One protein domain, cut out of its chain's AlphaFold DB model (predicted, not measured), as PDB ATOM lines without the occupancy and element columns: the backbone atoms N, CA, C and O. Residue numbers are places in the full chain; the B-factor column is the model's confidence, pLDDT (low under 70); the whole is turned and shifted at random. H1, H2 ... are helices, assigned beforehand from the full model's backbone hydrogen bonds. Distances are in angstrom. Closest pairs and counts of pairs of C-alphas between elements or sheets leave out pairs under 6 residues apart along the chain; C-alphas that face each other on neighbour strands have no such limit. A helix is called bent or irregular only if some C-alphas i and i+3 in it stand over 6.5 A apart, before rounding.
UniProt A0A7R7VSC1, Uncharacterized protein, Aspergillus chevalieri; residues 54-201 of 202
ATOM      1  N   ARG A  54     151.442 145.372 166.762       72.69
ATOM      2  CA  ARG A  54     150.896 146.350 165.830       72.69
ATOM      3  C   ARG A  54     150.024 145.729 164.733       72.69
ATOM      4  O   ARG A  54     150.001 146.221 163.606       72.69
ATOM      5  N   LYS A  55     149.288 144.666 165.060       75.56
ATOM      6  CA  LYS A  55     148.340 144.066 164.118       75.56
ATOM      7  C   LYS A  55     147.114 144.953 163.939       75.56
ATOM      8  O   LYS A  55     146.596 145.475 164.925       75.56
ATOM      9  N   CYS A  56     146.626 145.073 162.709       77.31
ATOM     10  CA  CYS A  56     145.310 145.647 162.454       77.31
ATOM     11  C   CYS A  56     144.204 144.684 162.919       77.31
ATOM     12  O   CYS A  56     144.442 143.497 163.158       77.31
ATOM     13  N   THR A  57     142.981 145.194 163.035       80.31
ATOM     14  CA  THR A  57     141.839 144.455 163.588       80.31
ATOM     15  C   THR A  57     141.508 143.177 162.811       80.31
ATOM     16  O   THR A  57     141.281 142.135 163.431       80.31
ATOM     17  N   ILE A  58     141.554 143.215 161.472       80.56
ATOM     18  CA  ILE A  58     141.317 142.028 160.632       80.56
ATOM     19  C   ILE A  58     142.512 141.063 160.710       80.56
ATOM     20  O   ILE A  58     142.321 139.873 160.958       80.56
ATOM     21  N   ALA A  59     143.749 141.559 160.577       68.12
ATOM     22  CA  ALA A  59     144.968 140.740 160.600       68.12
ATOM     23  C   ALA A  59     145.492 140.445 162.012       68.12
ATOM     24  O   ALA A  59     146.680 140.159 162.168       68.12
ATOM     25  N   ASN A  60     144.650 140.497 163.051       68.38
ATOM     26  CA  ASN A  60     145.037 140.337 164.459       68.38
ATOM     27  C   ASN A  60     145.560 138.927 164.831       68.38
ATOM     28  O   ASN A  60     145.447 138.483 165.971       68.38
ATOM     29  N   GLY A  61     146.119 138.171 163.880       57.88
ATOM     30  CA  GLY A  61     146.840 136.910 164.079       57.88
ATOM     31  C   GLY A  61     145.988 135.768 164.627       57.88
ATOM     32  O   GLY A  61     146.446 134.637 164.743       57.88
ATOM     33  N   SER A  62     144.736 136.037 164.979       67.19
ATOM     34  CA  SER A  62     143.797 135.037 165.426       67.19
ATOM     35  C   SER A  62     143.119 134.491 164.189       67.19
ATOM     36  O   SER A  62     142.238 135.143 163.626       67.19
ATOM     37  N   ARG A  63     143.481 133.257 163.821       77.94
ATOM     38  CA  ARG A  63     142.734 132.405 162.882       77.94
ATOM     39  C   ARG A  63     141.223 132.591 163.037       77.94
ATOM     40  O   ARG A  63     140.522 132.703 162.048       77.94
ATOM     41  N   LYS A  64     140.730 132.739 164.275       81.38
ATOM     42  CA  LYS A  64     139.304 132.912 164.579       81.38
ATOM     43  C   LYS A  64     138.661 134.167 163.970       81.38
ATOM     44  O   LYS A  64     137.439 134.207 163.880       81.38
ATOM     45  N   VAL A  65     139.414 135.233 163.695       84.56
ATOM     46  CA  VAL A  65     138.870 136.464 163.091       84.56
ATOM     47  C   VAL A  65     138.777 136.284 161.586       84.56
ATOM     48  O   VAL A  65     137.678 136.319 161.046       84.56
ATOM     49  N   VAL A  66     139.906 135.987 160.942       87.00
ATOM     50  CA  VAL A  66     140.001 135.812 159.484       87.00
ATOM     51  C   VAL A  66     139.227 134.603 158.955       87.00
ATOM     52  O   VAL A  66     138.786 134.621 157.815       87.00
ATOM     53  N   SER A  67     138.988 133.573 159.770       87.38
ATOM     54  CA  SER A  67     138.162 132.423 159.382       87.38
ATOM     55  C   SER A  67     136.659 132.652 159.587       87.38
ATOM     56  O   SER A  67     135.862 131.754 159.328       87.38
ATOM     57  N   SER A  68     136.245 133.805 160.125       91.50
ATOM     58  CA  SER A  68     134.847 134.103 160.436       91.50
ATOM     59  C   SER A  68     134.329 135.221 159.543       91.50
ATOM     60  O   SER A  68     134.563 136.400 159.808       91.50
ATOM     61  N   GLU A  69     133.537 134.855 158.535       93.19
ATOM     62  CA  GLU A  69     132.887 135.818 157.640       93.19
ATOM     63  C   GLU A  69     132.121 136.896 158.416       93.19
ATOM     64  O   GLU A  69     132.246 138.079 158.119       93.19
ATOM     65  N   LYS A  70     131.400 136.514 159.478       94.00
ATOM     66  CA  LYS A  70     130.651 137.458 160.318       94.00
ATOM     67  C   LYS A  70     131.548 138.538 160.935       94.00
ATOM     68  O   LYS A  70     131.159 139.702 160.957       94.00
ATOM     69  N   ARG A  71     132.729 138.168 161.446       92.69
ATOM     70  CA  ARG A  71     133.669 139.125 162.063       92.69
ATOM     71  C   ARG A  71     134.309 140.017 161.021       92.69
ATOM     72  O   ARG A  71     134.354 141.224 161.223       92.69
ATOM     73  N   VAL A  72     134.767 139.428 159.918       93.94
ATOM     74  CA  VAL A  72     135.365 140.186 158.816       93.94
ATOM     75  C   VAL A  72     134.351 141.182 158.255       93.94
ATOM     76  O   VAL A  72     134.679 142.351 158.094       93.94
ATOM     77  N   ARG A  73     133.096 140.764 158.060       95.38
ATOM     78  CA  ARG A  73     132.007 141.630 157.588       95.38
ATOM     79  C   ARG A  73     131.744 142.793 158.522       95.38
ATOM     80  O   ARG A  73     131.632 143.912 158.036       95.38
ATOM     81  N   TRP A  74     131.669 142.535 159.827       95.00
ATOM     82  CA  TRP A  74     131.523 143.601 160.816       95.00
ATOM     83  C   TRP A  74     132.686 144.593 160.713       95.00
ATOM     84  O   TRP A  74     132.438 145.778 160.550       95.00
ATOM     85  N   CYS A  75     133.933 144.104 160.669       94.38
ATOM     86  CA  CYS A  75     135.101 144.980 160.566       94.38
ATOM     87  C   CYS A  75     135.060 145.854 159.303       94.38
ATOM     88  O   CYS A  75     135.283 147.055 159.373       94.38
ATOM     89  N   LEU A  76     134.768 145.259 158.144       95.31
ATOM     90  CA  LEU A  76     134.746 145.978 156.866       95.31
ATOM     91  C   LEU A  76     133.588 146.979 156.775       95.31
ATOM     92  O   LEU A  76     133.771 148.080 156.267       95.31
ATOM     93  N   THR A  77     132.413 146.620 157.304       95.56
ATOM     94  CA  THR A  77     131.242 147.519 157.355       95.56
ATOM     95  C   THR A  77     131.531 148.750 158.212       95.56
ATOM     96  O   THR A  77     131.000 149.827 157.962       95.56
ATOM     97  N   ASP A  78     132.407 148.583 159.193       93.56
ATOM     98  CA  ASP A  78     132.818 149.601 160.144       93.56
ATOM     99  C   ASP A  78     134.104 150.350 159.716       93.56
ATOM    100  O   ASP A  78     134.711 151.094 160.480       93.56
ATOM    101  N   GLY A  79     134.524 150.192 158.454       94.38
ATOM    102  CA  GLY A  79     135.612 150.972 157.852       94.38
ATOM    103  C   GLY A  79     137.014 150.397 158.055       94.38
ATOM    104  O   GLY A  79     138.007 151.106 157.856       94.38
ATOM    105  N   ALA A  80     137.134 149.123 158.440       93.50
ATOM    106  CA  ALA A  80     138.425 148.447 158.416       93.50
ATOM    107  C   ALA A  80     138.979 148.382 156.985       93.50
ATOM    108  O   ALA A  80     138.271 148.014 156.049       93.50
ATOM    109  N   ASP A  81     140.262 148.693 156.831       93.38
ATOM    110  CA  ASP A  81     140.950 148.647 155.544       93.38
ATOM    111  C   ASP A  81     141.389 147.201 155.218       93.38
ATOM    112  O   ASP A  81     142.224 146.636 155.947       93.38
ATOM    113  N   PRO A  82     140.869 146.575 154.140       93.19
ATOM    114  CA  PRO A  82     141.255 145.220 153.739       93.19
ATOM    115  C   PRO A  82     142.701 145.123 153.240       93.19
ATOM    116  O   PRO A  82     143.219 144.013 153.139       93.19
ATOM    117  N   ASN A  83     143.351 146.251 152.949       90.31
ATOM    118  CA  ASN A  83     144.745 146.331 152.516       90.31
ATOM    119  C   ASN A  83     145.684 146.739 153.654       90.31
ATOM    120  O   ASN A  83     146.870 146.965 153.435       90.31
ATOM    121  N   SER A  84     145.180 146.829 154.889       87.88
ATOM    122  CA  SER A  84     146.001 147.244 156.021       87.88
ATOM    123  C   SER A  84     147.178 146.293 156.265       87.88
ATOM    124  O   SER A  84     147.079 145.062 156.186       87.88
ATOM    125  N   HIS A  85     148.318 146.889 156.609       80.38
ATOM    126  CA  HIS A  85     149.564 146.181 156.870       80.38
ATOM    127  C   HIS A  85     149.857 146.123 158.367       80.38
ATOM    128  O   HIS A  85     149.745 147.119 159.084       80.38
ATOM    129  N   ASN A  86     150.325 144.970 158.846       74.75
ATOM    130  CA  ASN A  86     150.974 144.919 160.146       74.75
ATOM    131  C   ASN A  86     152.380 145.534 160.043       74.75
ATOM    132  O   ASN A  86     153.294 144.918 159.492       74.75
ATOM    133  N   VAL A  87     152.569 146.699 160.665       67.19
ATOM    134  CA  VAL A  87     153.843 147.440 160.697       67.19
ATOM    135  C   VAL A  87     155.002 146.612 161.275       67.19
ATOM    136  O   VAL A  87     156.141 146.775 160.853       67.19
ATOM    137  N   GLY A  88     154.741 145.727 162.243       67.94
ATOM    138  CA  GLY A  88     155.784 144.964 162.938       67.94
ATOM    139  C   GLY A  88     156.280 143.728 162.184       67.94
ATOM    140  O   GLY A  88     157.438 143.347 162.333       67.94
ATOM    141  N   LYS A  89     155.414 143.094 161.386       67.19
ATOM    142  CA  LYS A  89     155.726 141.836 160.677       67.19
ATOM    143  C   LYS A  89     155.733 141.969 159.156       67.19
ATOM    144  O   LYS A  89     156.135 141.028 158.485       67.19
ATOM    145  N   ASN A  90     155.301 143.115 158.628       70.50
ATOM    146  CA  ASN A  90     155.101 143.348 157.198       70.50
ATOM    147  C   ASN A  90     154.224 142.271 156.534       70.50
ATOM    148  O   ASN A  90     154.444 141.854 155.399       70.50
ATOM    149  N   ILE A  91     153.250 141.784 157.303       74.88
ATOM    150  CA  ILE A  91     152.220 140.857 156.849       74.88
ATOM    151  C   ILE A  91     150.955 141.693 156.708       74.88
ATOM    152  O   ILE A  91     150.498 142.282 157.692       74.88
ATOM    153  N   ASP A  92     150.421 141.779 155.498       84.00
ATOM    154  CA  ASP A  92     149.128 142.416 155.263       84.00
ATOM    155  C   ASP A  92     147.968 141.481 155.637       84.00
ATOM    156  O   ASP A  92     148.141 140.285 155.910       84.00
ATOM    157  N   VAL A  93     146.763 142.045 155.694       86.56
ATOM    158  CA  VAL A  93     145.525 141.278 155.889       86.56
ATOM    159  C   VAL A  93     145.415 140.140 154.876       86.56
ATOM    160  O   VAL A  93     145.113 139.009 155.266       86.56
ATOM    161  N   LEU A  94     145.698 140.422 153.602       88.56
ATOM    162  CA  LEU A  94     145.526 139.492 152.483       88.56
ATOM    163  C   LEU A  94     146.431 138.246 152.602       88.56
ATOM    164  O   LEU A  94     146.027 137.121 152.306       88.56
ATOM    165  N   SER A  95     147.617 138.415 153.168       81.62
ATOM    166  CA  SER A  95     148.578 137.364 153.483       81.62
ATOM    167  C   SER A  95     148.041 136.421 154.552       81.62
ATOM    168  O   SER A  95     148.165 135.206 154.424       81.62
ATOM    169  N   HIS A  96     147.430 136.972 155.608       82.19
ATOM    170  CA  HIS A  96     146.848 136.176 156.693       82.19
ATOM    171  C   HIS A  96     145.610 135.405 156.236       82.19
ATOM    172  O   HIS A  96     145.400 134.264 156.646       82.19
ATOM    173  N   VAL A  97     144.770 136.019 155.404       85.19
ATOM    174  CA  VAL A  97     143.549 135.365 154.905       85.19
ATOM    175  C   VAL A  97     143.899 134.260 153.917       85.19
ATOM    176  O   VAL A  97     143.249 133.223 153.936       85.19
ATOM    177  N   GLY A  98     144.988 134.403 153.157       82.62
ATOM    178  CA  GLY A  98     145.528 133.311 152.354       82.62
ATOM    179  C   GLY A  98     145.865 132.058 153.168       82.62
ATOM    180  O   GLY A  98     145.810 130.977 152.611       82.62
ATOM    181  N   GLU A  99     146.169 132.170 154.468       81.19
ATOM    182  CA  GLU A  99     146.506 131.020 155.327       81.19
ATOM    183  C   GLU A  99     145.292 130.388 156.031       81.19
ATOM    184  O   GLU A  99     145.304 129.204 156.365       81.19
ATOM    185  N   TYR A 100     144.258 131.182 156.324       82.56
ATOM    186  CA  TYR A 100     143.221 130.796 157.293       82.56
ATOM    187  C   TYR A 100     141.784 131.078 156.859       82.56
ATOM    188  O   TYR A 100     140.854 130.645 157.544       82.56
ATOM    189  N   ALA A 101     141.580 131.873 155.812       81.75
ATOM    190  CA  ALA A 101     140.248 132.295 155.418       81.75
ATOM    191  C   ALA A 101     139.556 131.254 154.543       81.75
ATOM    192  O   ALA A 101     140.187 130.462 153.853       81.75
ATOM    193  N   VAL A 102     138.230 131.311 154.560       89.19
ATOM    194  CA  VAL A 102     137.352 130.564 153.656       89.19
ATOM    195  C   VAL A 102     136.998 131.435 152.447       89.19
ATOM    196  O   VAL A 102     137.059 132.663 152.537       89.19
ATOM    197  N   ILE A 103     136.571 130.831 151.332       91.44
ATOM    198  CA  ILE A 103     136.205 131.572 150.104       91.44
ATOM    199  C   ILE A 103     135.248 132.750 150.369       91.44
ATOM    200  O   ILE A 103     135.561 133.845 149.902       91.44
ATOM    201  N   PRO A 104     134.166 132.614 151.165       94.19
ATOM    202  CA  PRO A 104     133.279 133.745 151.450       94.19
ATOM    203  C   PRO A 104     133.982 134.964 152.065       94.19
ATOM    204  O   PRO A 104     133.606 136.102 151.802       94.19
ATOM    205  N   VAL A 105     135.035 134.751 152.864       93.25
ATOM    206  CA  VAL A 105     135.843 135.845 153.421       93.25
ATOM    207  C   VAL A 105     136.695 136.505 152.334       93.25
ATOM    208  O   VAL A 105     136.809 137.728 152.322       93.25
ATOM    209  N   LEU A 106     137.277 135.728 151.417       92.75
ATOM    210  CA  LEU A 106     138.065 136.266 150.301       92.75
ATOM    211  C   LEU A 106     137.197 137.107 149.360       92.75
ATOM    212  O   LEU A 106     137.575 138.223 149.003       92.75
ATOM    213  N   GLU A 107     136.010 136.607 149.020       94.56
ATOM    214  CA  GLU A 107     135.018 137.331 148.217       94.56
ATOM    215  C   GLU A 107     134.595 138.631 148.892       94.56
ATOM    216  O   GLU A 107     134.526 139.681 148.253       94.56
ATOM    217  N   LEU A 108     134.367 138.576 150.202       95.44
ATOM    218  CA  LEU A 108     134.000 139.737 150.989       95.44
ATOM    219  C   LEU A 108     135.108 140.800 151.010       95.44
ATOM    220  O   LEU A 108     134.805 141.983 150.853       95.44
ATOM    221  N   LEU A 109     136.371 140.401 151.170       94.44
ATOM    222  CA  LEU A 109     137.516 141.316 151.124       94.44
ATOM    223  C   LEU A 109     137.677 141.936 149.734       94.44
ATOM    224  O   LEU A 109     137.848 143.149 149.634       94.44
ATOM    225  N   ALA A 110     137.555 141.141 148.666       94.25
ATOM    226  CA  ALA A 110     137.587 141.652 147.295       94.25
ATOM    227  C   ALA A 110     136.471 142.677 147.043       94.25
ATOM    228  O   ALA A 110     136.729 143.742 146.487       94.25
ATOM    229  N   ALA A 111     135.252 142.400 147.515       95.62
ATOM    230  CA  ALA A 111     134.115 143.312 147.391       95.62
ATOM    231  C   ALA A 111     134.315 144.651 148.127       95.62
ATOM    232  O   ALA A 111     133.663 145.631 147.778       95.62
ATOM    233  N   HIS A 112     135.217 144.705 149.112       96.12
ATOM    234  CA  HIS A 112     135.569 145.923 149.852       96.12
ATOM    235  C   HIS A 112     136.898 146.546 149.389       96.12
ATOM    236  O   HIS A 112     137.438 147.406 150.078       96.12
ATOM    237  N   GLY A 113     137.423 146.146 148.225       94.62
ATOM    238  CA  GLY A 113     138.629 146.745 147.641       94.62
ATOM    239  C   GLY A 113     139.941 146.069 148.040       94.62
ATOM    240  O   GLY A 113     140.992 146.697 147.947       94.62
ATOM    241  N   GLY A 114     139.910 144.809 148.482       93.06
ATOM    242  CA  GLY A 114     141.120 144.022 148.727       93.06
ATOM    243  C   GLY A 114     141.957 143.827 147.455       93.06
ATOM    244  O   GLY A 114     141.523 143.181 146.499       93.06
ATOM    245  N   GLU A 115     143.180 144.349 147.452       90.94
ATOM    246  CA  GLU A 115     144.121 144.338 146.333       90.94
ATOM    247  C   GLU A 115     144.999 143.080 146.333       90.94
ATOM    248  O   GLU A 115     146.212 143.118 146.546       90.94
ATOM    249  N   PHE A 116     144.396 141.926 146.049       87.69
ATOM    250  CA  PHE A 116     145.113 140.644 146.047       87.69
ATOM    251  C   PHE A 116     146.338 140.620 145.118       87.69
ATOM    252  O   PHE A 116     147.334 139.990 145.451       87.69
ATOM    253  N   ARG A 117     146.324 141.369 144.006       83.38
ATOM    254  CA  ARG A 117     147.471 141.493 143.080       83.38
ATOM    255  C   ARG A 117     148.723 142.084 143.735       83.38
ATOM    256  O   ARG A 117     149.837 141.774 143.325       83.38
ATOM    257  N   CYS A 118     148.538 142.914 144.754       75.00
ATOM    258  CA  CYS A 118     149.622 143.547 145.496       75.00
ATOM    259  C   CYS A 118     150.119 142.656 146.652       75.00
ATOM    260  O   CYS A 118     151.163 142.940 147.239       75.00
ATOM    261  N   SER A 119     149.427 141.544 146.945       72.88
ATOM    262  CA  SER A 119     149.718 140.650 148.068       72.88
ATOM    263  C   SER A 119     149.939 139.196 147.637       72.88
ATOM    264  O   SER A 119     149.147 138.285 147.888       72.88
ATOM    265  N   ASN A 120     151.109 138.935 147.052       68.56
ATOM    266  CA  ASN A 120     151.532 137.568 146.725       68.56
ATOM    267  C   ASN A 120     151.712 136.657 147.934       68.56
ATOM    268  O   ASN A 120     151.752 135.434 147.802       68.56
ATOM    269  N   ALA A 121     151.813 137.231 149.126       67.06
ATOM    270  CA  ALA A 121     151.859 136.443 150.336       67.06
ATOM    271  C   ALA A 121     150.543 135.675 150.568       67.06
ATOM    272  O   ALA A 121     150.621 134.574 151.098       67.06
ATOM    273  N   ALA A 122     149.389 136.130 150.057       70.50
ATOM    274  CA  ALA A 122     148.146 135.352 150.083       70.50
ATOM    275  C   ALA A 122     148.287 133.999 149.353       70.50
ATOM    276  O   ALA A 122     147.967 132.951 149.914       70.50
ATOM    277  N   LEU A 123     148.846 134.012 148.135       74.06
ATOM    278  CA  LEU A 123     149.148 132.802 147.358       74.06
ATOM    279  C   LEU A 123     150.142 131.896 148.080       74.06
ATOM    280  O   LEU A 123     149.939 130.690 148.157       74.06
ATOM    281  N   HIS A 124     151.230 132.467 148.597       70.56
ATOM    282  CA  HIS A 124     152.255 131.695 149.295       70.56
ATOM    283  C   HIS A 124     151.724 131.045 150.572       70.56
ATOM    284  O   HIS A 124     152.077 129.905 150.864       70.56
ATOM    285  N   CYS A 125     150.890 131.755 151.327       71.69
ATOM    286  CA  CYS A 125     150.264 131.239 152.534       71.69
ATOM    287  C   CYS A 125     149.270 130.114 152.218       71.69
ATOM    288  O   CYS A 125     149.331 129.068 152.862       71.69
ATOM    289  N   ALA A 126     148.449 130.279 151.176       71.75
ATOM    290  CA  ALA A 126     147.537 129.233 150.713       71.75
ATOM    291  C   ALA A 126     148.305 127.993 150.221       71.75
ATOM    292  O   ALA A 126     147.970 126.861 150.564       71.75
ATOM    293  N   ALA A 127     149.393 128.214 149.477       72.75
ATOM    294  CA  ALA A 127     150.273 127.173 148.952       72.75
ATOM    295  C   ALA A 127     150.994 126.373 150.034       72.75
ATOM    296  O   ALA A 127     151.229 125.179 149.872       72.75
ATOM    297  N   HIS A 128     151.365 127.030 151.135       70.12
ATOM    298  CA  HIS A 128     152.035 126.370 152.245       70.12
ATOM    299  C   HIS A 128     151.123 125.406 153.011       70.12
ATOM    300  O   HIS A 128     151.646 124.642 153.822       70.12
ATOM    301  N   GLY A 129     149.805 125.410 152.749       58.00
ATOM    302  CA  GLY A 129     148.877 124.398 153.259       58.00
ATOM    303  C   GLY A 129     148.961 124.241 154.776       58.00
ATOM    304  O   GLY A 129     148.992 123.124 155.287       58.00
ATOM    305  N   SER A 130     149.102 125.355 155.496       55.50
ATOM    306  CA  SER A 130     149.332 125.318 156.939       55.50
ATOM    307  C   SER A 130     148.099 124.780 157.682       55.50
ATOM    308  O   SER A 130     146.998 124.720 157.136       55.50
ATOM    309  N   VAL A 131     148.303 124.420 158.955       52.78
ATOM    310  CA  VAL A 131     147.466 123.697 159.957       52.78
ATOM    311  C   VAL A 131     146.047 124.291 160.203       52.78
ATOM    312  O   VAL A 131     145.342 123.969 161.165       52.78
ATOM    313  N   GLY A 132     145.632 125.234 159.362       56.34
ATOM    314  CA  GLY A 132     144.417 126.028 159.409       56.34
ATOM    315  C   GLY A 132     143.194 125.431 158.710       56.34
ATOM    316  O   GLY A 132     142.078 125.848 159.029       56.34
ATOM    317  N   TYR A 133     143.371 124.476 157.801       63.16
ATOM    318  CA  TYR A 133     142.276 123.965 156.975       63.16
ATOM    319  C   TYR A 133     141.622 122.717 157.549       63.16
ATOM    320  O   TYR A 133     142.256 121.931 158.255       63.16
ATOM    321  N   SER A 134     140.328 122.559 157.269       65.38
ATOM    322  CA  SER A 134     139.565 121.399 157.753       65.38
ATOM    323  C   SER A 134     139.777 120.168 156.871       65.38
ATOM    324  O   SER A 134     139.593 119.044 157.333       65.38
ATOM    325  N   THR A 135     140.157 120.381 155.608       70.56
ATOM    326  CA  THR A 135     140.430 119.337 154.616       70.56
ATOM    327  C   THR A 135     141.601 119.735 153.718       70.56
ATOM    328  O   THR A 135     141.915 120.916 153.577       70.56
ATOM    329  N   GLU A 136     142.222 118.750 153.068       71.88
ATOM    330  CA  GLU A 136     143.292 118.981 152.084       71.88
ATOM    331  C   GLU A 136     142.792 119.712 150.818       71.88
ATOM    332  O   GLU A 136     143.569 120.363 150.127       71.88
ATOM    333  N   GLU A 137     141.484 119.677 150.535       78.12
ATOM    334  CA  GLU A 137     140.884 120.337 149.364       78.12
ATOM    335  C   GLU A 137     140.694 121.852 149.524       78.12
ATOM    336  O   GLU A 137     140.618 122.590 148.541       78.12
ATOM    337  N   GLU A 138     140.531 122.336 150.753       79.44
ATOM    338  CA  GLU A 138     140.246 123.745 151.033       79.44
ATOM    339  C   GLU A 138     141.355 124.701 150.543       79.44
ATOM    340  O   GLU A 138     141.021 125.656 149.829       79.44
ATOM    341  N   PRO A 139     142.658 124.439 150.788       79.19
ATOM    342  CA  PRO A 139     143.722 125.258 150.211       79.19
ATOM    343  C   PRO A 139     143.737 125.225 148.677       79.19
ATOM    344  O   PRO A 139     143.995 126.254 148.058       79.19
ATOM    345  N   ILE A 140     143.393 124.094 148.044       81.38
ATOM    346  CA  ILE A 140     143.293 123.990 146.577       81.38
ATOM    347  C   ILE A 140     142.196 124.921 146.046       81.38
ATOM    348  O   ILE A 140     142.415 125.666 145.090       81.38
ATOM    349  N   LYS A 141     141.026 124.937 146.694       84.69
ATOM    350  CA  LYS A 141     139.905 125.814 146.316       84.69
ATOM    351  C   LYS A 141     140.257 127.295 146.490       84.69
ATOM    352  O   LYS A 141     139.902 128.105 145.636       84.69
ATOM    353  N   ILE A 142     140.988 127.646 147.549       86.88
ATOM    354  CA  ILE A 142     141.472 129.013 147.790       86.88
ATOM    355  C   ILE A 142     142.505 129.429 146.744       86.88
ATOM    356  O   ILE A 142     142.388 130.513 146.179       86.88
ATOM    357  N   LEU A 143     143.480 128.565 146.443       84.81
ATOM    358  CA  LEU A 143     144.470 128.803 145.392       84.81
ATOM    359  C   LEU A 143     143.794 129.033 144.039       84.81
ATOM    360  O   LEU A 143     144.084 130.022 143.371       84.81
ATOM    361  N   ALA A 144     142.853 128.161 143.666       84.56
ATOM    362  CA  ALA A 144     142.092 128.300 142.432       84.56
ATOM    363  C   ALA A 144     141.305 129.618 142.401       84.56
ATOM    364  O   ALA A 144     141.329 130.322 141.395       84.56
ATOM    365  N   TRP A 145     140.648 129.987 143.505       89.94
ATOM    366  CA  TRP A 145     139.926 131.253 143.598       89.94
ATOM    367  C   TRP A 145     140.865 132.452 143.430       89.94
ATOM    368  O   TRP A 145     140.582 133.329 142.618       89.94
ATOM    369  N   LEU A 146     142.005 132.472 144.128       87.69
ATOM    370  CA  LEU A 146     142.988 133.554 144.028       87.69
ATOM    371  C   LEU A 146     143.481 133.707 142.586       87.69
ATOM    372  O   LEU A 146     143.406 134.806 142.037       87.69
ATOM    373  N   LEU A 147     143.909 132.617 141.948       85.38
ATOM    374  CA  LEU A 147     144.438 132.638 140.581       85.38
ATOM    375  C   LEU A 147     143.375 133.108 139.578       85.38
ATOM    376  O   LEU A 147     143.601 134.072 138.848       85.38
ATOM    377  N   LEU A 148     142.185 132.503 139.610       86.31
ATOM    378  CA  LEU A 148     141.136 132.753 138.620       86.31
ATOM    379  C   LEU A 148     140.402 134.085 138.817       86.31
ATOM    380  O   LEU A 148     139.912 134.663 137.850       86.31
ATOM    381  N   LYS A 149     140.249 134.562 140.058       87.88
ATOM    382  CA  LYS A 149     139.441 135.761 140.349       87.88
ATOM    383  C   LYS A 149     140.255 137.028 140.470       87.88
ATOM    384  O   LYS A 149     139.736 138.099 140.175       87.88
ATOM    385  N   THR A 150     141.508 136.925 140.896       84.56
ATOM    386  CA  THR A 150     142.318 138.116 141.163       84.56
ATOM    387  C   THR A 150     143.338 138.380 140.060       84.56
ATOM    388  O   THR A 150     143.809 139.511 139.929       84.56
ATOM    389  N   GLY A 151     143.651 137.385 139.217       81.56
ATOM    390  CA  GLY A 151     144.697 137.489 138.193       81.56
ATOM    391  C   GLY A 151     146.079 137.726 138.804       81.56
ATOM    392  O   GLY A 151     146.903 138.438 138.234       81.56
ATOM    393  N   ILE A 152     146.290 137.223 140.020       82.31
ATOM    394  CA  ILE A 152     147.557 137.330 140.733       82.31
ATOM    395  C   ILE A 152     148.627 136.492 140.025       82.31
ATOM    396  O   ILE A 152     148.376 135.364 139.597       82.31
ATOM    397  N   ASN A 153     149.832 137.041 139.885       79.69
ATOM    398  CA  ASN A 153     150.896 136.373 139.147       79.69
ATOM    399  C   ASN A 153     151.548 135.287 140.016       79.69
ATOM    400  O   ASN A 153     152.239 135.578 140.996       79.69
ATOM    401  N   MET A 154     151.380 134.022 139.627       78.31
ATOM    402  CA  MET A 154     151.939 132.869 140.344       78.31
ATOM    403  C   MET A 154     153.481 132.824 140.335       78.31
ATOM    404  O   MET A 154     154.099 132.186 141.195       78.31
ATOM    405  N   ASN A 155     154.111 133.525 139.390       78.44
ATOM    406  CA  ASN A 155     155.565 133.638 139.273       78.44
ATOM    407  C   ASN A 155     156.151 134.813 140.066       78.44
ATOM    408  O   ASN A 155     157.370 134.889 140.226       78.44
ATOM    409  N   GLN A 156     155.317 135.718 140.574       73.81
ATOM    410  CA  GLN A 156     155.785 136.864 141.348       73.81
ATOM    411  C   GLN A 156     156.286 136.399 142.729       73.81
ATOM    412  O   GLN A 156     155.772 135.447 143.333       73.81
ATOM    413  N   ARG A 157     157.354 137.035 143.216       73.75
ATOM    414  CA  ARG A 157     158.082 136.563 144.404       73.75
ATOM    415  C   ARG A 157     157.321 136.881 145.686       73.75
ATOM    416  O   ARG A 157     156.644 137.907 145.793       73.75
ATOM    417  N   LYS A 158     157.492 136.029 146.704       67.75
ATOM    418  CA  LYS A 158     156.995 136.311 148.056       67.75
ATOM    419  C   LYS A 158     157.549 137.669 148.490       67.75
ATOM    420  O   LYS A 158     158.767 137.825 148.549       67.75
ATOM    421  N   HIS A 159     156.661 138.621 148.795       69.75
ATOM    422  CA  HIS A 159     156.991 139.962 149.300       69.75
ATOM    423  C   HIS A 159     157.600 140.966 148.300       69.75
ATOM    424  O   HIS A 159     158.192 141.956 148.735       69.75
ATOM    425  N   GLU A 160     157.410 140.775 146.990       70.62
ATOM    426  CA  GLU A 160     157.913 141.692 145.947       70.62
ATOM    427  C   GLU A 160     157.512 143.164 146.163       70.62
ATOM    428  O   GLU A 160     158.333 144.060 145.982       70.62
ATOM    429  N   PHE A 161     156.297 143.412 146.662       68.56
ATOM    430  CA  PHE A 161     155.777 144.759 146.937       68.56
ATOM    431  C   PHE A 161     155.978 145.244 148.378       68.56
ATOM    432  O   PHE A 161     155.594 146.353 148.729       68.56
ATOM    433  N   SER A 162     156.593 144.434 149.236       65.06
ATOM    434  CA  SER A 162     156.651 144.703 150.678       65.06
ATOM    435  C   SER A 162     157.770 145.671 151.102       65.06
ATOM    436  O   SER A 162     157.862 146.031 152.274       65.06
ATOM    437  N   GLY A 163     158.694 146.010 150.193       64.25
ATOM    438  CA  GLY A 163     159.873 146.835 150.490       64.25
ATOM    439  C   GLY A 163     160.923 146.199 151.421       64.25
ATOM    440  O   GLY A 163     161.901 146.859 151.768       64.25
ATOM    441  N   MET A 164     160.771 144.935 151.841       63.28
ATOM    442  CA  MET A 164     161.715 144.267 152.750       63.28
ATOM    443  C   MET A 164     162.891 143.614 152.008       63.28
ATOM    444  O   MET A 164     162.776 142.515 151.476       63.28
ATOM    445  N   GLU A 165     164.075 144.227 152.055       57.94
ATOM    446  CA  GLU A 165     165.307 143.586 151.560       57.94
ATOM    447  C   GLU A 165     165.855 142.496 152.506       57.94
ATOM    448  O   GLU A 165     166.604 141.615 152.078       57.94
ATOM    449  N   SER A 166     165.483 142.522 153.790       56.47
ATOM    450  CA  SER A 166     166.096 141.701 154.846       56.47
ATOM    451  C   SER A 166     165.735 140.209 154.809       56.47
ATOM    452  O   SER A 166     166.472 139.400 155.368       56.47
ATOM    453  N   TRP A 167     164.671 139.812 154.105       55.16
ATOM    454  CA  TRP A 167     164.247 138.405 153.989       55.16
ATOM    455  C   TRP A 167     164.703 137.723 152.688       55.16
ATOM    456  O   TRP A 167     164.289 136.600 152.389       55.16
ATOM    457  N   ARG A 168     165.608 138.356 151.923       55.38
ATOM    458  CA  ARG A 168     166.052 137.906 150.586       55.38
ATOM    459  C   ARG A 168     166.507 136.441 150.482       55.38
ATOM    460  O   ARG A 168     166.471 135.895 149.386       55.38
ATOM    461  N   ARG A 169     166.912 135.781 151.578       55.28
ATOM    462  CA  ARG A 169     167.358 134.370 151.542       55.28
ATOM    463  C   ARG A 169     166.217 133.348 151.465       55.28
ATOM    464  O   ARG A 169     166.405 132.320 150.828       55.28
ATOM    465  N   GLU A 170     165.047 133.623 152.043       52.91
ATOM    466  CA  GLU A 170     163.857 132.751 151.918       52.91
ATOM    467  C   GLU A 170     162.944 133.159 150.741       52.91
ATOM    468  O   GLU A 170     162.130 132.365 150.272       52.91
ATOM    469  N   MET A 171     163.123 134.376 150.212       56.84
ATOM    470  CA  MET A 171     162.296 135.028 149.179       56.84
ATOM    471  C   MET A 171     162.519 134.554 147.727       56.84
ATOM    472  O   MET A 171     161.947 135.126 146.801       56.84
ATOM    473  N   MET A 172     163.349 133.537 147.484       60.59
ATOM    474  CA  MET A 172     163.609 133.047 146.116       60.59
ATOM    475  C   MET A 172     162.535 132.075 145.607       60.59
ATOM    476  O   MET A 172     162.511 131.752 144.422       60.59
ATOM    477  N   LYS A 173     161.645 131.599 146.484       65.88
ATOM    478  CA  LYS A 173     160.542 130.719 146.085       65.88
ATOM    479  C   LYS A 173     159.393 131.567 145.546       65.88
ATOM    480  O   LYS A 173     158.982 132.529 146.190       65.88
ATOM    481  N   THR A 174     158.881 131.200 144.377       74.69
ATOM    482  CA  THR A 174     157.602 131.704 143.843       74.69
ATOM    483  C   THR A 174     156.449 130.877 144.404       74.69
ATOM    484  O   THR A 174     156.686 129.803 144.967       74.69
ATOM    485  N   ALA A 175     155.209 131.351 144.268       71.00
ATOM    486  CA  ALA A 175     154.049 130.574 144.695       71.00
ATOM    487  C   ALA A 175     154.041 129.209 143.992       71.00
ATOM    488  O   ALA A 175     153.831 128.199 144.655       71.00
ATOM    489  N   LEU A 176     154.433 129.169 142.711       69.56
ATOM    490  CA  LEU A 176     154.616 127.931 141.949       69.56
ATOM    491  C   LEU A 176     155.543 126.923 142.648       69.56
ATOM    492  O   LEU A 176     155.218 125.744 142.723       69.56
ATOM    493  N   HIS A 177     156.673 127.370 143.210       70.25
ATOM    494  CA  HIS A 177     157.593 126.479 143.933       70.25
ATOM    495  C   HIS A 177     156.950 125.863 145.183       70.25
ATOM    496  O   HIS A 177     157.301 124.748 145.565       70.25
ATOM    497  N   CYS A 178     156.039 126.591 145.832       67.81
ATOM    498  CA  CYS A 178     155.290 126.105 146.989       67.81
ATOM    499  C   CYS A 178     154.109 125.211 146.573       67.81
ATOM    500  O   CYS A 178     153.724 124.336 147.340       67.81
ATOM    501  N   THR A 179     153.553 125.399 145.372       66.38
ATOM    502  CA  THR A 179     152.342 124.713 144.909       66.38
ATOM    503  C   THR A 179     152.580 123.548 143.953       66.38
ATOM    504  O   THR A 179     151.593 122.931 143.579       66.38
ATOM    505  N   VAL A 180     153.813 123.195 143.558       66.38
ATOM    506  CA  VAL A 180     154.066 122.134 142.547       66.38
ATOM    507  C   VAL A 180     153.247 120.854 142.790       66.38
ATOM    508  O   VAL A 180     152.757 120.265 141.833       66.38
ATOM    509  N   GLY A 181     153.042 120.445 144.049       64.00
ATOM    510  CA  GLY A 181     152.120 119.352 144.392       64.00
ATOM    511  C   GLY A 181     150.645 119.704 144.149       64.00
ATOM    512  O   GLY A 181     149.986 119.072 143.332       64.00
ATOM    513  N   ALA A 182     150.145 120.760 144.795       65.31
ATOM    514  CA  ALA A 182     148.739 121.173 144.737       65.31
ATOM    515  C   ALA A 182     148.258 121.621 143.338       65.31
ATOM    516  O   ALA A 182     147.128 121.341 142.951       65.31
ATOM    517  N   VAL A 183     149.103 122.304 142.558       63.50
ATOM    518  CA  VAL A 183     148.801 122.729 141.180       63.50
ATOM    519  C   VAL A 183     148.796 121.540 140.229       63.50
ATOM    520  O   VAL A 183     147.969 121.512 139.325       63.50
ATOM    521  N   ARG A 184     149.652 120.529 140.448       64.94
ATOM    522  CA  ARG A 184     149.577 119.274 139.688       64.94
ATOM    523  C   ARG A 184     148.220 118.607 139.891       64.94
ATOM    524  O   ARG A 184     147.606 118.185 138.919       64.94
ATOM    525  N   ASP A 185     147.747 118.549 141.129       65.94
ATOM    526  CA  ASP A 185     146.481 117.891 141.449       65.94
ATOM    527  C   ASP A 185     145.276 118.705 140.934       65.94
ATOM    528  O   ASP A 185     144.370 118.138 140.324       65.94
ATOM    529  N   LEU A 186     145.318 120.041 141.034       65.56
ATOM    530  CA  LEU A 186     144.319 120.930 140.422       65.56
ATOM    531  C   LEU A 186     144.283 120.792 138.890       65.56
ATOM    532  O   LEU A 186     143.206 120.802 138.294       65.56
ATOM    533  N   ALA A 187     145.444 120.647 138.247       60.66
ATOM    534  CA  ALA A 187     145.552 120.461 136.803       60.66
ATOM    535  C   ALA A 187     144.954 119.130 136.334       60.66
ATOM    536  O   ALA A 187     144.327 119.059 135.275       60.66
ATOM    537  N   VAL A 188     145.121 118.082 137.142       62.34
ATOM    538  CA  VAL A 188     144.499 116.776 136.911       62.34
ATOM    539  C   VAL A 188     142.979 116.857 137.091       62.34
ATOM    540  O   VAL A 188     142.251 116.275 136.291       62.34
ATOM    541  N   GLU A 189     142.486 117.605 138.084       66.38
ATOM    542  CA  GLU A 189     141.047 117.742 138.363       66.38
ATOM    543  C   GLU A 189     140.308 118.616 137.332       66.38
ATOM    544  O   GLU A 189     139.198 118.287 136.912       66.38
ATOM    545  N   LYS A 190     140.902 119.744 136.920       65.19
ATOM    546  CA  LYS A 190     140.268 120.729 136.021       65.19
ATOM    547  C   LYS A 190     140.524 120.472 134.533       65.19
ATOM    548  O   LYS A 190     139.881 121.107 133.701       65.19
ATOM    549  N   GLY A 191     141.409 119.532 134.203       56.44
ATOM    550  CA  GLY A 191     141.838 119.249 132.836       56.44
ATOM    551  C   GLY A 191     142.992 120.155 132.387       56.44
ATOM    552  O   GLY A 191     143.162 121.275 132.870       56.44
ATOM    553  N   SER A 192     143.807 119.652 131.453       55.12
ATOM    554  CA  SER A 192     145.105 120.259 131.115       55.12
ATOM    555  C   SER A 192     144.996 121.680 130.546       55.12
ATOM    556  O   SER A 192     145.896 122.480 130.779       55.12
ATOM    557  N   ASP A 193     143.912 122.025 129.848       58.47
ATOM    558  CA  ASP A 193     143.764 123.350 129.228       58.47
ATOM    559  C   ASP A 193     143.501 124.459 130.258       58.47
ATOM    560  O   ASP A 193     144.034 125.562 130.147       58.47
ATOM    561  N   GLU A 194     142.725 124.165 131.302       61.31
ATOM    562  CA  GLU A 194     142.444 125.122 132.377       61.31
ATOM    563  C   GLU A 194     143.675 125.302 133.278       61.31
ATOM    564  O   GLU A 194     143.961 126.403 133.746       61.31
ATOM    565  N   ALA A 195     144.456 124.234 133.457       57.44
ATOM    566  CA  ALA A 195     145.739 124.275 134.146       57.44
ATOM    567  C   ALA A 195     146.774 125.147 133.426       57.44
ATOM    568  O   ALA A 195     147.506 125.888 134.076       57.44
ATOM    569  N   VAL A 196     146.823 125.069 132.093       59.00
ATOM    570  CA  VAL A 196     147.721 125.883 131.263       59.00
ATOM    571  C   VAL A 196     147.341 127.360 131.357       59.00
ATOM    572  O   VAL A 196     148.219 128.179 131.595       59.00
ATOM    573  N   LYS A 197     146.046 127.710 131.322       64.31
ATOM    574  CA  LYS A 197     145.597 129.098 131.568       64.31
ATOM    575  C   LYS A 197     146.037 129.616 132.944       64.31
ATOM    576  O   LYS A 197     146.552 130.726 133.055       64.31
ATOM    577  N   ILE A 198     145.906 128.781 133.978       60.69
ATOM    578  CA  ILE A 198     146.341 129.103 135.345       60.69
ATOM    579  C   ILE A 198     147.870 129.281 135.433       60.69
ATOM    580  O   ILE A 198     148.342 130.167 136.145       60.69
ATOM    581  N   LEU A 199     148.646 128.451 134.728       59.75
ATOM    582  CA  LEU A 199     150.113 128.515 134.699       59.75
ATOM    583  C   LEU A 199     150.637 129.721 133.908       59.75
ATOM    584  O   LEU A 199     151.620 130.334 134.329       59.75
ATOM    585  N   ASP A 200     149.961 130.082 132.817       61.47
ATOM    586  CA  ASP A 200     150.341 131.191 131.939       61.47
ATOM    587  C   ASP A 200     149.828 132.557 132.440       61.47
ATOM    588  O   ASP A 200     150.246 133.602 131.940       61.47
ATOM    589  N   GLY A 201     148.980 132.571 133.477       53.38
ATOM    590  CA  GLY A 201     148.465 133.795 134.097       53.38
ATOM    591  C   GLY A 201     147.400 134.509 133.258       53.38
ATOM    592  O   GLY A 201     147.338 135.742 133.283       53.38
TER     593      GLY A 201
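Overview. This is residues 54 to 201 of the 202 residues of an uncharacterized protein of Aspergillus chevalieri (UniProt A0A7R7VSC1). Four successive helix pairs, H1 with H2, H3 with H4, H5 with H6 and H7 with H8, stack along the longest axis, so that H1, H3, H5, H7 and H2, H4, H6, H8 make two rows. The rows are loosely formed at the H7 and H8 end, where this last pair is turned steeply against H5 and H6; long loops link H2 to H3 and H6 to H7. The 148 printed residues include eight named helices, H1 to H8 in chain order, and no named strand; the class is all helix. The whole is compact, with a radius of gyration of the C-alphas of 14.7 A and spans of 43 by 35 by 26 A.

Along the chain. The longest helix by residues, H7, has 16 residues, 175 to 190, and measures 19.0 A from C-alpha 175 at (154.049, 130.574, 144.695) to C-alpha 190. It is irregular, with C-alphas 178 and 181 7.9 A apart, and has a kink of 64 degrees near residue 182. H8 is residues 192 to 200, ending at C-alpha 200 (150.341, 131.191, 131.939). H6, residues 137 to 150, is 19.6 A long, and H5 is residues 120 to 127. H4 is residues 103 to 111, H3 residues 93 to 100 and H2 residues 69 to 77. H1 is residues 63 to 66, beginning at C-alpha 63 (142.734, 132.405, 162.882).

Arrangement. H7, with residues 183 to 187 alone, touches H8; the closest C-alphas, of Ala 187 and Ala 195, are 4.7 A apart in this helical hairpin. H7 touches H5 with residues 175 to 182 alone, at a steep tilt of 58 degrees, closest at the C-alphas of His 124 and Ala 175, 5.1 A. H7 touches H6 about perpendicular, at 81 degrees, closest at the C-alphas of Ile 140 and Ala 182, 6.4 A. H5 and H6 form a helical hairpin at a shallow tilt of 26 degrees, with the C-alphas of Ala 126 and Pro 139 closest at 5.5 A. H5 touches H3 the same way at 2 degrees, a shallow tilt, closest at the C-alphas of Ser 95 and Ala 122, 4.0 A. H4 and H6 only just touch, with 3 pairs of C-alphas within 8 A, closest at Ile 103 and Ile 142, 6.3 A. H2 touches H4 the same way at a shallow tilt of 9 degrees, closest at the C-alphas of Glu 69 and Val 105, 5.2 A. H1 touches H3, closest at the C-alphas of Val 66 and Val 97, 5.8 A, and H1 and H2 touch only at the corner, only just, with 3 pairs within 8 A. Every O i to N i+4 pair is within hydrogen-bond range in H2, H4, H5, H6 and H8, with 3 of 4 in H3 and 10 of 12 in H7, while H1 is too short for such a pair.

Size, cuts and confidence. The C-alphas farthest apart, of Arg 54 and Asp 193, are 43.8 A apart, and the printed part has no cut. The links H2 to H3 and H6 to H7 are long, and residues 85 to 86 pair antiparallel with residues 91 to 92. The mean pLDDT of the printed part is 76.0, with 55 residues under 70, among them residues 161 to 173 and 178 to 201.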